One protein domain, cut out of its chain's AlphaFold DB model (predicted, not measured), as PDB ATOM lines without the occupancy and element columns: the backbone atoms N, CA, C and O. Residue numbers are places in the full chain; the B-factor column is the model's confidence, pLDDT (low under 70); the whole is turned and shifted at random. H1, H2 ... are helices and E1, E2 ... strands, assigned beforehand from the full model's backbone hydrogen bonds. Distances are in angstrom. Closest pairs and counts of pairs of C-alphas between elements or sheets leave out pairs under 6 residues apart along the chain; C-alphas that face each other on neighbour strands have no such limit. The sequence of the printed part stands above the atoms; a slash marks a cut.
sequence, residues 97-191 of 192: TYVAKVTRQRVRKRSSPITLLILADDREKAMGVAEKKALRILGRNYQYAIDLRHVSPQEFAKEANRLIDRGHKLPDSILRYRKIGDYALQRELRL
ATOM      1  N   THR A  97     142.367 144.638 167.090       84.50
ATOM      2  CA  THR A  97     143.432 144.346 168.049       84.50
ATOM      3  C   THR A  97     142.951 144.508 169.487       84.50
ATOM      4  O   THR A  97     142.578 145.599 169.914       84.50
ATOM      5  N   TYR A  98     143.026 143.439 170.280       88.62
ATOM      6  CA  TYR A  98     142.668 143.446 171.698       88.62
ATOM      7  C   TYR A  98     143.836 143.038 172.597       88.62
ATOM      8  O   TYR A  98     144.596 142.111 172.316       88.62
ATOM      9  N   VAL A  99     143.931 143.694 173.751       91.62
ATOM     10  CA  VAL A  99     144.833 143.293 174.835       91.62
ATOM     11  C   VAL A  99     143.990 142.862 176.022       91.62
ATOM     12  O   VAL A  99     143.211 143.658 176.546       91.62
ATOM     13  N   ALA A 100     144.177 141.625 176.472       93.38
ATOM     14  CA  ALA A 100     143.544 141.114 177.680       93.38
ATOM     15  C   ALA A 100     144.561 141.027 178.820       93.38
ATOM     16  O   ALA A 100     145.643 140.462 178.657       93.38
ATOM     17  N   LYS A 101     144.219 141.563 179.992       94.06
ATOM     18  CA  LYS A 101     144.991 141.382 181.226       94.06
ATOM     19  C   LYS A 101     144.254 140.428 182.149       94.06
ATOM     20  O   LYS A 101     143.177 140.742 182.649       94.06
ATOM     21  N   VAL A 102     144.860 139.277 182.407       90.94
ATOM     22  CA  VAL A 102     144.303 138.248 183.284       90.94
ATOM     23  C   VAL A 102     144.917 138.389 184.669       90.94
ATOM     24  O   VAL A 102     146.128 138.238 184.845       90.94
ATOM     25  N   THR A 103     144.078 138.665 185.665       89.44
ATOM     26  CA  THR A 103     144.495 138.806 187.064       89.44
ATOM     27  C   THR A 103     143.881 137.698 187.901       89.44
ATOM     28  O   THR A 103     142.665 137.521 187.921       89.44
ATOM     29  N   ARG A 104     144.709 136.950 188.633       86.12
ATOM     30  CA  ARG A 104     144.236 135.912 189.553       86.12
ATOM     31  C   ARG A 104     143.694 136.558 190.832       86.12
ATOM     32  O   ARG A 104     144.403 137.312 191.488       86.12
ATOM     33  N   GLN A 105     142.456 136.242 191.210       79.31
ATOM     34  CA  GLN A 105     141.752 136.944 192.296       79.31
ATOM     35  C   GLN A 105     142.128 136.459 193.709       79.31
ATOM     36  O   GLN A 105     142.001 137.210 194.669       79.31
ATOM     37  N   ARG A 106     142.612 135.219 193.869       64.88
ATOM     38  CA  ARG A 106     142.847 134.593 195.191       64.88
ATOM     39  C   ARG A 106     144.321 134.404 195.564       64.88
ATOM     40  O   ARG A 106     144.693 133.349 196.074       64.88
ATOM     41  N   VAL A 107     145.187 135.382 195.306       58.72
ATOM     42  CA  VAL A 107     146.597 135.306 195.736       58.72
ATOM     43  C   VAL A 107     146.878 136.399 196.764       58.72
ATOM     44  O   VAL A 107     146.736 137.579 196.474       58.72
ATOM     45  N   ARG A 108     147.309 136.009 197.973       57.00
ATOM     46  CA  ARG A 108     147.741 136.945 199.038       57.00
ATOM     47  C   ARG A 108     148.960 137.793 198.638       57.00
ATOM     48  O   ARG A 108     149.239 138.804 199.267       57.00
ATOM     49  N   LYS A 109     149.689 137.381 197.597       57.06
ATOM     50  CA  LYS A 109     150.761 138.144 196.949       57.06
ATOM     51  C   LYS A 109     150.243 138.684 195.619       57.06
ATOM     52  O   LYS A 109     149.680 137.915 194.845       57.06
ATOM     53  N   ARG A 110     150.465 139.974 195.334       53.84
ATOM     54  CA  ARG A 110     150.198 140.560 194.010       53.84
ATOM     55  C   ARG A 110     150.983 139.778 192.955       53.84
ATOM     56  O   ARG A 110     152.193 139.944 192.842       53.84
ATOM     57  N   SER A 111     150.306 138.922 192.199       65.12
ATOM     58  CA  SER A 111     150.851 138.394 190.953       65.12
ATOM     59  C   SER A 111     150.667 139.454 189.875       65.12
ATOM     60  O   SER A 111     149.578 140.019 189.754       65.12
ATOM     61  N   SER A 112     151.709 139.710 189.090       77.88
ATOM     62  CA  SER A 112     151.590 140.533 187.888       77.88
ATOM     63  C   SER A 112     150.520 139.940 186.960       77.88
ATOM     64  O   SER A 112     150.487 138.716 186.804       77.88
ATOM     65  N   PRO A 113     149.644 140.763 186.356       85.81
ATOM     66  CA  PRO A 113     148.678 140.273 185.385       85.81
ATOM     67  C   PRO A 113     149.384 139.586 184.217       85.81
ATOM     68  O   PRO A 113     150.440 140.043 183.768       85.81
ATOM     69  N   ILE A 114     148.783 138.516 183.709       89.50
ATOM     70  CA  ILE A 114     149.211 137.894 182.459       89.50
ATOM     71  C   ILE A 114     148.616 138.722 181.325       89.50
ATOM     72  O   ILE A 114     147.398 138.876 181.250       89.50
ATOM     73  N   THR A 115     149.463 139.253 180.450       91.81
ATOM     74  CA  THR A 115     149.001 139.938 179.241       91.81
ATOM     75  C   THR A 115     148.819 138.927 178.113       91.81
ATOM     76  O   THR A 115     149.731 138.156 177.817       91.81
ATOM     77  N   LEU A 116     147.665 138.967 177.453       90.00
ATOM     78  CA  LEU A 116     147.361 138.216 176.242       90.00
ATOM     79  C   LEU A 116     147.095 139.188 175.095       90.00
ATOM     80  O   LEU A 116     146.361 140.163 175.250       90.00
ATOM     81  N   LEU A 117     147.680 138.881 173.943       88.06
ATOM     82  CA  LEU A 117     147.407 139.552 172.680       88.06
ATOM     83  C   LEU A 117     146.399 138.725 171.889       88.06
ATOM     84  O   LEU A 117     146.528 137.496 171.804       88.06
ATOM     85  N   ILE A 118     145.367 139.393 171.382       84.12
ATOM     86  CA  ILE A 118     144.226 138.759 170.728       84.12
ATOM     87  C   ILE A 118     143.856 139.571 169.490       84.12
ATOM     88  O   ILE A 118     143.669 140.782 169.572       84.12
ATOM     89  N   LEU A 119     143.755 138.881 168.364       77.50
ATOM     90  CA  LEU A 119     143.149 139.374 167.134       77.50
ATOM     91  C   LEU A 119     141.778 138.711 167.046       77.50
ATOM     92  O   LEU A 119     141.683 137.501 167.261       77.50
ATOM     93  N   ALA A 120     140.730 139.500 166.850       75.12
ATOM     94  CA  ALA A 120     139.370 138.992 166.721       75.12
ATOM     95  C   ALA A 120     138.490 140.021 166.011       75.12
ATOM     96  O   ALA A 120     138.769 141.216 166.076       75.12
ATOM     97  N   ASP A 121     137.399 139.561 165.408       69.88
ATOM     98  CA  ASP A 121     136.450 140.433 164.702       69.88
ATOM     99  C   ASP A 121     135.732 141.401 165.656       69.88
ATOM    100  O   ASP A 121     135.462 142.552 165.327       69.88
ATOM    101  N   ASP A 122     135.423 140.933 166.866       79.00
ATOM    102  CA  ASP A 122     134.628 141.665 167.843       79.00
ATOM    103  C   ASP A 122     135.060 141.364 169.289       79.00
ATOM    104  O   ASP A 122     135.887 140.488 169.579       79.00
ATOM    105  N   ARG A 123     134.497 142.134 170.225       86.31
ATOM    106  CA  ARG A 123     134.816 142.046 171.654       86.31
ATOM    107  C   ARG A 123     134.375 140.717 172.273       86.31
ATOM    108  O   ARG A 123     135.034 140.252 173.204       86.31
ATOM    109  N   GLU A 124     133.273 140.135 171.814       85.50
ATOM    110  CA  GLU A 124     132.716 138.899 172.370       85.50
ATOM    111  C   GLU A 124     133.622 137.715 172.035       85.50
ATOM    112  O   GLU A 124     134.075 137.000 172.935       85.50
ATOM    113  N   LYS A 125     134.015 137.588 170.764       79.50
ATOM    114  CA  LYS A 125     135.010 136.610 170.317       79.50
ATOM    115  C   LYS A 125     136.345 136.812 171.026       79.50
ATOM    116  O   LYS A 125     136.928 135.847 171.526       79.50
ATOM    117  N   ALA A 126     136.808 138.059 171.147       85.31
ATOM    118  CA  ALA A 126     138.041 138.366 171.869       85.31
ATOM    119  C   ALA A 126     137.986 137.924 173.343       85.31
ATOM    120  O   ALA A 126     138.972 137.396 173.865       85.31
ATOM    121  N   MET A 127     136.839 138.093 174.012       89.50
ATOM    122  CA  MET A 127     136.642 137.621 175.384       89.50
ATOM    123  C   MET A 127     136.676 136.092 175.459       89.50
ATOM    124  O   MET A 127     137.413 135.547 176.280       89.50
ATOM    125  N   GLY A 128     135.978 135.394 174.559       84.81
ATOM    126  CA  GLY A 128     135.996 133.928 174.507       84.81
ATOM    127  C   GLY A 128     137.404 133.355 174.292       84.81
ATOM    128  O   GLY A 128     137.799 132.382 174.940       84.81
ATOM    129  N   VAL A 129     138.216 133.993 173.441       80.00
ATOM    130  CA  VAL A 129     139.634 133.633 173.259       80.00
ATOM    131  C   VAL A 129     140.439 133.885 174.539       80.00
ATOM    132  O   VAL A 129     141.250 133.039 174.935       80.00
ATOM    133  N   ALA A 130     140.222 135.021 175.206       87.38
ATOM    134  CA  ALA A 130     140.904 135.358 176.453       87.38
ATOM    135  C   ALA A 130     140.596 134.342 177.563       87.38
ATOM    136  O   ALA A 130     141.514 133.895 178.251       87.38
ATOM    137  N   GLU A 131     139.334 133.939 177.707       87.75
ATOM    138  CA  GLU A 131     138.882 132.956 178.696       87.75
ATOM    139  C   GLU A 131     139.506 131.584 178.468       87.75
ATOM    140  O   GLU A 131     140.090 131.010 179.392       87.75
ATOM    141  N   LYS A 132     139.469 131.077 177.230       83.88
ATOM    142  CA  LYS A 132     140.103 129.798 176.875       83.88
ATOM    143  C   LYS A 132     141.602 129.810 177.192       83.88
ATOM    144  O   LYS A 132     142.119 128.869 177.804       83.88
ATOM    145  N   LYS A 133     142.309 130.890 176.837       82.88
ATOM    146  CA  LYS A 133     143.745 131.047 177.131       82.88
ATOM    147  C   LYS A 133     144.015 131.174 178.635       82.88
ATOM    148  O   LYS A 133     144.943 130.541 179.135       82.88
ATOM    149  N   ALA A 134     143.198 131.927 179.372       86.19
ATOM    150  CA  ALA A 134     143.307 132.059 180.825       86.19
ATOM    151  C   ALA A 134     143.129 130.706 181.528       86.19
ATOM    152  O   ALA A 134     143.950 130.347 182.375       86.19
ATOM    153  N   LEU A 135     142.123 129.924 181.123       83.19
ATOM    154  CA  LEU A 135     141.894 128.568 181.625       83.19
ATOM    155  C   LEU A 135     143.080 127.645 181.358       83.19
ATOM    156  O   LEU A 135     143.412 126.830 182.215       83.19
ATOM    157  N   ARG A 136     143.737 127.774 180.203       80.56
ATOM    158  CA  ARG A 136     144.915 126.969 179.861       80.56
ATOM    159  C   ARG A 136     146.137 127.325 180.708       80.56
ATOM    160  O   ARG A 136     146.880 126.431 181.095       80.56
ATOM    161  N   ILE A 137     146.351 128.613 180.985       82.56
ATOM    162  CA  ILE A 137     147.534 129.096 181.714       82.56
ATOM    163  C   ILE A 137     147.377 128.914 183.222       82.56
ATOM    164  O   ILE A 137     148.306 128.486 183.902       82.56
ATOM    165  N   LEU A 138     146.215 129.277 183.759       82.56
ATOM    166  CA  LEU A 138     145.963 129.210 185.192       82.56
ATOM    167  C   LEU A 138     145.455 127.820 185.586       82.56
ATOM    168  O   LEU A 138     145.851 127.302 186.622       82.56
ATOM    169  N   GLY A 139     144.635 127.178 184.759       76.81
ATOM    170  CA  GLY A 139     143.918 125.954 185.110       76.81
ATOM    171  C   GLY A 139     142.520 126.246 185.666       76.81
ATOM    172  O   GLY A 139     142.243 127.328 186.183       76.81
ATOM    173  N   ARG A 140     141.628 125.247 185.586       74.12
ATOM    174  CA  ARG A 140     140.186 125.363 185.907       74.12
ATOM    175  C   ARG A 140     139.867 125.742 187.361       74.12
ATOM    176  O   ARG A 140     138.769 126.204 187.638       74.12
ATOM    177  N   ASN A 141     140.810 125.559 188.284       69.88
ATOM    178  CA  ASN A 141     140.568 125.698 189.725       69.88
ATOM    179  C   ASN A 141     140.823 127.114 190.271       69.88
ATOM    180  O   ASN A 141     140.700 127.335 191.478       69.88
ATOM    181  N   TYR A 142     141.198 128.078 189.425       72.94
ATOM    182  CA  TYR A 142     141.450 129.448 189.866       72.94
ATOM    183  C   TYR A 142     140.352 130.413 189.448       72.94
ATOM    184  O   TYR A 142     139.935 130.441 188.299       72.94
ATOM    185  N   GLN A 143     139.968 131.281 190.385       81.12
ATOM    186  CA  GLN A 143     139.209 132.487 190.072       81.12
ATOM    187  C   GLN A 143     140.146 133.546 189.485       81.12
ATOM    188  O   GLN A 143     141.191 133.868 190.071       81.12
ATOM    189  N   TYR A 144     139.765 134.088 188.336       86.25
ATOM    190  CA  TYR A 144     140.483 135.138 187.629       86.25
ATOM    191  C   TYR A 144     139.504 136.189 187.104       86.25
ATOM    192  O   TYR A 144     138.323 135.919 186.913       86.25
ATOM    193  N   ALA A 145     140.017 137.394 186.883       89.12
ATOM    194  CA  ALA A 145     139.338 138.462 186.167       89.12
ATOM    195  C   ALA A 145     140.080 138.736 184.861       89.12
ATOM    196  O   ALA A 145     141.316 138.698 184.837       89.12
ATOM    197  N   ILE A 146     139.328 139.030 183.805       91.50
ATOM    198  CA  ILE A 146     139.864 139.429 182.506       91.50
ATOM    199  C   ILE A 146     139.474 140.880 182.261       91.50
ATOM    200  O   ILE A 146     138.295 141.207 182.156       91.50
ATOM    201  N   ASP A 147     140.479 141.742 182.162       93.81
ATOM    202  CA  ASP A 147     140.317 143.108 181.677       93.81
ATOM    203  C   ASP A 147     140.671 143.139 180.189       93.81
ATOM    204  O   ASP A 147     141.846 143.087 179.810       93.81
ATOM    205  N   LEU A 148     139.638 143.131 179.349       95.56
ATOM    206  CA  LEU A 148     139.759 143.149 177.898       95.56
ATOM    207  C   LEU A 148     139.571 144.573 177.377       95.56
ATOM    208  O   LEU A 148     138.494 145.162 177.538       95.56
ATOM    209  N   ARG A 149     140.569 145.080 176.655       93.56
ATOM    210  CA  ARG A 149     140.490 146.365 175.952       93.56
ATOM    211  C   ARG A 149     140.744 146.208 174.464       93.56
ATOM    212  O   ARG A 149     141.642 145.476 174.052       93.56
ATOM    213  N   HIS A 150     139.966 146.947 173.692       90.19
ATOM    214  CA  HIS A 150     140.307 147.268 172.317       90.19
ATOM    215  C   HIS A 150     141.497 148.240 172.327       90.19
ATOM    216  O   HIS A 150     141.540 149.138 173.169       90.19
ATOM    217  N   VAL A 151     142.474 148.032 171.450       84.19
ATOM    218  CA  VAL A 151     143.668 148.877 171.322       84.19
ATOM    219  C   VAL A 151     143.935 149.180 169.859       84.19
ATOM    220  O   VAL A 151     143.491 148.434 168.989       84.19
ATOM    221  N   SER A 152     144.704 150.231 169.578       79.19
ATOM    222  CA  SER A 152     145.160 150.465 168.208       79.19
ATOM    223  C   SER A 152     146.203 149.420 167.773       79.19
ATOM    224  O   SER A 152     146.897 148.840 168.621       79.19
ATOM    225  N   PRO A 153     146.417 149.228 166.459       72.06
ATOM    226  CA  PRO A 153     147.492 148.371 165.964       72.06
ATOM    227  C   PRO A 153     148.891 148.771 166.466       72.06
ATOM    228  O   PRO A 153     149.720 147.896 166.720       72.06
ATOM    229  N   GLN A 154     149.168 150.071 166.660       72.81
ATOM    230  CA  GLN A 154     150.461 150.520 167.203       72.81
ATOM    231  C   GLN A 154     150.622 150.128 168.676       72.81
ATOM    232  O   GLN A 154     151.679 149.647 169.085       72.81
ATOM    233  N   GLU A 155     149.573 150.306 169.484       81.31
ATOM    234  CA  GLU A 155     149.580 149.897 170.890       81.31
ATOM    235  C   GLU A 155     149.722 148.379 171.036       81.31
ATOM    236  O   GLU A 155     150.460 147.901 171.903       81.31
ATOM    237  N   PHE A 156     149.067 147.621 170.156       83.06
ATOM    238  CA  PHE A 156     149.182 146.169 170.089       83.06
ATOM    239  C   PHE A 156     150.615 145.725 169.770       83.06
ATOM    240  O   PHE A 156     151.175 144.884 170.477       83.06
ATOM    241  N   ALA A 157     151.249 146.340 168.767       77.25
ATOM    242  CA  ALA A 157     152.642 146.077 168.414       77.25
ATOM    243  C   ALA A 157     153.607 146.429 169.562       77.25
ATOM    244  O   ALA A 157     154.539 145.674 169.853       77.25
ATOM    245  N   LYS A 158     153.360 147.536 170.273       83.19
ATOM    246  CA  LYS A 158     154.151 147.930 171.446       83.19
ATOM    247  C   LYS A 158     154.074 146.889 172.565       83.19
ATOM    248  O   LYS A 158     155.096 146.553 173.162       83.19
ATOM    249  N   GLU A 159     152.884 146.365 172.846       86.31
ATOM    250  CA  GLU A 159     152.714 145.330 173.868       86.31
ATOM    251  C   GLU A 159     153.318 143.983 173.423       86.31
ATOM    252  O   GLU A 159     153.908 143.281 174.245       86.31
ATOM    253  N   ALA A 160     153.273 143.660 172.126       82.44
ATOM    254  CA  ALA A 160     153.974 142.508 171.550       82.44
ATOM    255  C   ALA A 160     155.488 142.583 171.769       82.44
ATOM    256  O   ALA A 160     156.077 141.635 172.292       82.44
ATOM    257  N   ASN A 161     156.107 143.724 171.459       82.44
ATOM    258  CA  ASN A 161     157.535 143.929 171.701       82.44
ATOM    259  C   ASN A 161     157.870 143.794 173.191       82.44
ATOM    260  O   ASN A 161     158.776 143.053 173.551       82.44
ATOM    261  N   ARG A 162     157.054 144.384 174.074       86.12
ATOM    262  CA  ARG A 162     157.245 144.262 175.525       86.12
ATOM    263  C   ARG A 162     157.200 142.814 176.020       86.12
ATOM    264  O   ARG A 162     157.908 142.467 176.964       86.12
ATOM    265  N   LEU A 163     156.336 141.980 175.442       84.75
ATOM    266  CA  LEU A 163     156.263 140.559 175.784       84.75
ATOM    267  C   LEU A 163     157.505 139.803 175.302       84.75
ATOM    268  O   LEU A 163     158.052 139.003 176.061       84.75
ATOM    269  N   ILE A 164     157.990 140.098 174.097       80.19
ATOM    270  CA  ILE A 164     159.227 139.517 173.559       80.19
ATOM    271  C   ILE A 164     160.436 139.917 174.408       80.19
ATOM    272  O   ILE A 164     161.221 139.048 174.777       80.19
ATOM    273  N   ASP A 165     160.551 141.192 174.787       84.12
ATOM    274  CA  ASP A 165     161.643 141.703 175.631       84.12
ATOM    275  C   ASP A 165     161.674 141.022 177.008       84.12
ATOM    276  O   ASP A 165     162.715 140.911 177.650       84.12
ATOM    277  N   ARG A 166     160.519 140.525 177.463       84.25
ATOM    278  CA  ARG A 166     160.368 139.722 178.687       84.25
ATOM    279  C   ARG A 166     160.604 138.223 178.471       84.25
ATOM    280  O   ARG A 166     160.425 137.446 179.405       84.25
ATOM    281  N   GLY A 167     160.989 137.812 177.265       81.50
ATOM    282  CA  GLY A 167     161.280 136.428 176.897       81.50
ATOM    283  C   GLY A 167     160.058 135.589 176.515       81.50
ATOM    284  O   GLY A 167     160.169 134.367 176.419       81.50
ATOM    285  N   HIS A 168     158.883 136.192 176.299       79.88
ATOM    286  CA  HIS A 168     157.704 135.443 175.862       79.88
ATOM    287  C   HIS A 168     157.754 135.153 174.358       79.88
ATOM    288  O   HIS A 168     157.969 136.048 173.539       79.88
ATOM    289  N   LYS A 169     157.472 133.901 173.979       75.00
ATOM    290  CA  LYS A 169     157.268 133.514 172.579       75.00
ATOM    291  C   LYS A 169     155.842 133.866 172.153       75.00
ATOM    292  O   LYS A 169     154.885 133.428 172.792       75.00
ATOM    293  N   LEU A 170     155.707 134.643 171.081       72.00
ATOM    294  CA  LEU A 170     154.409 135.001 170.510       72.00
ATOM    295  C   LEU A 170     154.004 134.029 169.389       72.00
ATOM    296  O   LEU A 170     154.889 133.502 168.712       72.00
ATOM    297  N   PRO A 171     152.694 133.800 169.180       65.00
ATOM    298  CA  PRO A 171     152.173 133.090 168.012       65.00
ATOM    299  C   PRO A 171     152.554 133.764 166.688       65.00
ATOM    300  O   PRO A 171     152.650 134.994 166.619       65.00
ATOM    301  N   ASP A 172     152.697 132.968 165.628       60.09
ATOM    302  CA  ASP A 172     153.079 133.451 164.294       60.09
ATOM    303  C   ASP A 172     152.069 134.456 163.718       60.09
ATOM    304  O   ASP A 172     152.472 135.425 163.067       60.09
ATOM    305  N   SER A 173     150.777 134.296 164.025       60.00
ATOM    306  CA  SER A 173     149.712 135.242 163.663       60.00
ATOM    307  C   SER A 173     149.967 136.647 164.225       60.00
ATOM    308  O   SER A 173     149.864 137.641 163.508       60.00
ATOM    309  N   ILE A 174     150.440 136.751 165.470       67.81
ATOM    310  CA  ILE A 174     150.782 138.031 166.114       67.81
ATOM    311  C   ILE A 174     152.105 138.597 165.584       67.81
ATOM    312  O   ILE A 174     152.251 139.813 165.435       67.81
ATOM    313  N   LEU A 175     153.077 137.739 165.255       63.62
ATOM    314  CA  LEU A 175     154.363 138.180 164.701       63.62
ATOM    315  C   LEU A 175     154.210 138.901 163.350       63.62
ATOM    316  O   LEU A 175     155.023 139.772 163.034       63.62
ATOM    317  N   ARG A 176     153.155 138.611 162.577       60.81
ATOM    318  CA  ARG A 176     152.836 139.331 161.329       60.81
ATOM    319  C   ARG A 176     152.491 140.809 161.579       60.81
ATOM    320  O   ARG A 176     152.907 141.664 160.799       60.81
ATOM    321  N   TYR A 177     151.845 141.132 162.703       55.53
ATOM    322  CA  TYR A 177     151.477 142.505 163.088       55.53
ATOM    323  C   TYR A 177     152.648 143.352 163.597       55.53
ATOM    324  O   TYR A 177     152.619 144.577 163.485       55.53
ATOM    325  N   ARG A 178     153.730 142.726 164.075       53.38
ATOM    326  CA  ARG A 178     154.974 143.433 164.424       53.38
ATOM    327  C   ARG A 178     155.541 144.203 163.226       53.38
ATOM    328  O   ARG A 178     155.884 145.373 163.356       53.38
ATOM    329  N   LYS A 179     155.547 143.576 162.044       52.97
ATOM    330  CA  LYS A 179     156.015 144.211 160.799       52.97
ATOM    331  C   LYS A 179     155.150 145.407 160.383       52.97
ATOM    332  O   LYS A 179     155.647 146.300 159.707       52.97
ATOM    333  N   ILE A 180     153.876 145.440 160.788       47.91
ATOM    334  CA  ILE A 180     152.957 146.560 160.525       47.91
ATOM    335  C   ILE A 180     153.293 147.757 161.424       47.91
ATOM    336  O   ILE A 180     153.282 148.889 160.945       47.91
ATOM    337  N   GLY A 181     153.655 147.516 162.691       49.75
ATOM    338  CA  GLY A 181     154.179 148.553 163.590       49.75
ATOM    339  C   GLY A 181     155.465 149.190 163.056       49.75
ATOM    340  O   GLY A 181     155.571 150.414 163.025       49.75
ATOM    341  N   ASP A 182     156.385 148.372 162.534       47.22
ATOM    342  CA  ASP A 182     157.608 148.853 161.877       47.22
ATOM    343  C   ASP A 182     157.294 149.671 160.602       47.22
ATOM    344  O   ASP A 182     157.935 150.689 160.342       47.22
ATOM    345  N   TYR A 183     156.264 149.292 159.835       36.59
ATOM    346  CA  TYR A 183     155.817 150.018 158.635       36.59
ATOM    347  C   TYR A 183     155.141 151.363 158.949       36.59
ATOM    348  O   TYR A 183     155.342 152.337 158.224       36.59
ATOM    349  N   ALA A 184     154.336 151.433 160.013       37.66
ATOM    350  CA  ALA A 184     153.694 152.671 160.454       37.66
ATOM    351  C   ALA A 184     154.736 153.687 160.950       37.66
ATOM    352  O   ALA A 184     154.695 154.847 160.543       37.66
ATOM    353  N   LEU A 185     155.730 153.219 161.719       41.06
ATOM    354  CA  LEU A 185     156.849 154.041 162.188       41.06
ATOM    355  C   LEU A 185     157.699 154.572 161.017       41.06
ATOM    356  O   LEU A 185     158.048 155.749 160.979       41.06
ATOM    357  N   GLN A 186     157.987 153.725 160.018       37.66
ATOM    358  CA  GLN A 186     158.706 154.127 158.798       37.66
ATOM    359  C   GLN A 186     157.933 155.136 157.936       37.66
ATOM    360  O   GLN A 186     158.546 155.902 157.191       37.66
ATOM    361  N   ARG A 187     156.597 155.140 158.003       28.28
ATOM    362  CA  ARG A 187     155.748 156.059 157.237       28.28
ATOM    363  C   ARG A 187     155.620 157.423 157.917       28.28
ATOM    364  O   ARG A 187     155.660 158.427 157.217       28.28
ATOM    365  N   GLU A 188     155.533 157.465 159.246       36.75
ATOM    366  CA  GLU A 188     155.566 158.717 160.019       36.75
ATOM    367  C   GLU A 188     156.933 159.414 159.913       36.75
ATOM    368  O   GLU A 188     156.983 160.615 159.675       36.75
ATOM    369  N   LEU A 189     158.041 158.661 159.952       38.06
ATOM    370  CA  LEU A 189     159.401 159.195 159.760       38.06
ATOM    371  C   LEU A 189     159.696 159.703 158.337       38.06
ATOM    372  O   LEU A 189     160.680 160.403 158.139       38.06
ATOM    373  N   ARG A 190     158.888 159.331 157.337       32.78
ATOM    374  CA  ARG A 190     158.995 159.838 155.953       32.78
ATOM    375  C   ARG A 190     158.126 161.067 155.685       32.78
ATOM    376  O   ARG A 190     158.230 161.642 154.607       32.78
ATOM    377  N   LEU A 191     157.236 161.411 156.613       36.09
ATOM    378  CA  LEU A 191     156.306 162.540 156.513       36.09
ATOM    379  C   LEU A 191     156.658 163.679 157.491       36.09
ATOM    380  O   LEU A 191     155.931 164.670 157.534       36.09
TER     381      LEU A 191
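Overview. This is residues 97 to 191 of the 192 residues of an uncharacterized protein of Candidatus Curtissbacteria bacterium RIFCSPLOWO2_01_FULL_42_26 (UniProt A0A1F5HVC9). A small, strongly twisted sheet of three strands curls round the helix H1 on one face, while H2 packs slantwise over E2 and E1 on the other face. H3 crosses H2 steeply, only grazes the sheet with its residues 173 to 177, and runs outward until residues 186 to 191 stick out free. The printed part has 95 residues, with three named strands and three named helices in the order E1, E2, H1, E3, H2, H3; the sheet runs E2, E1, E3, all antiparallel, and the class is mixed, helices and strands. The whole is only just compact, close to loose, with a radius of gyration of the C-alphas of 14.8 A, and is elongated, spanning 51 by 28 by 20 A.

Along the chain. E1, residues 97 to 104, begins at C-alpha 97 at (143.432, 144.346, 168.049) and is 23.1 A long. E2 follows with residues 114 to 120, 18.6 A. H1, residues 123 to 138, is 21.7 A long and begins at C-alpha 123 at (134.816, 142.046, 171.654). E3 is residues 144 to 150, 19.5 A, and H2 is residues 153 to 165, 18.4 A. H3, residues 172 to 188, is 25.7 A long and ends at C-alpha 188 at (155.566, 158.717, 160.019).

Arrangement. E1 is the inner strand of the sheet. E1 and E2 form a hairpin, antiparallel at 148 degrees, with N 100 and O 116 at 2.9 A. E1 and E3 are antiparallel at 162 degrees, with N 101 and O 147 at 2.8 A. E2, H1 and E3 make a split strand-helix-strand unit, two strands running the same way with E1 between them, and its crossover is right-handed. H1 and H2 lie on opposite faces, giving three layers, helices on both faces of a sheet. The closest C-alphas of H1 and E2 are those of Ala 126 and Ala 120, 5.4 A apart. H2 has a height over the sheet of 9.5 A, and on the local plane its line stands at 34 degrees to E1. H2 and H3 touch, closest at the C-alphas of Ala 157 and Arg 178, 5.3 A apart. They run opposite ways at a steep tilt of 62 degrees. H1 is apart from H2 and from H3. In H1 and H2 every O i to N i+4 pair is within hydrogen-bond range; in H3, 9 of 13 are.

Size, cuts and confidence. The two C-alphas farthest apart are those of Asn 141 and Leu 191, 52.0 A. The printed part has no cut, and no link is long. Mean pLDDT of the printed part is 74.2; residues 106 to 111, 121, 141 and 171 to 191 are under 70, and the mean of H3 is 49.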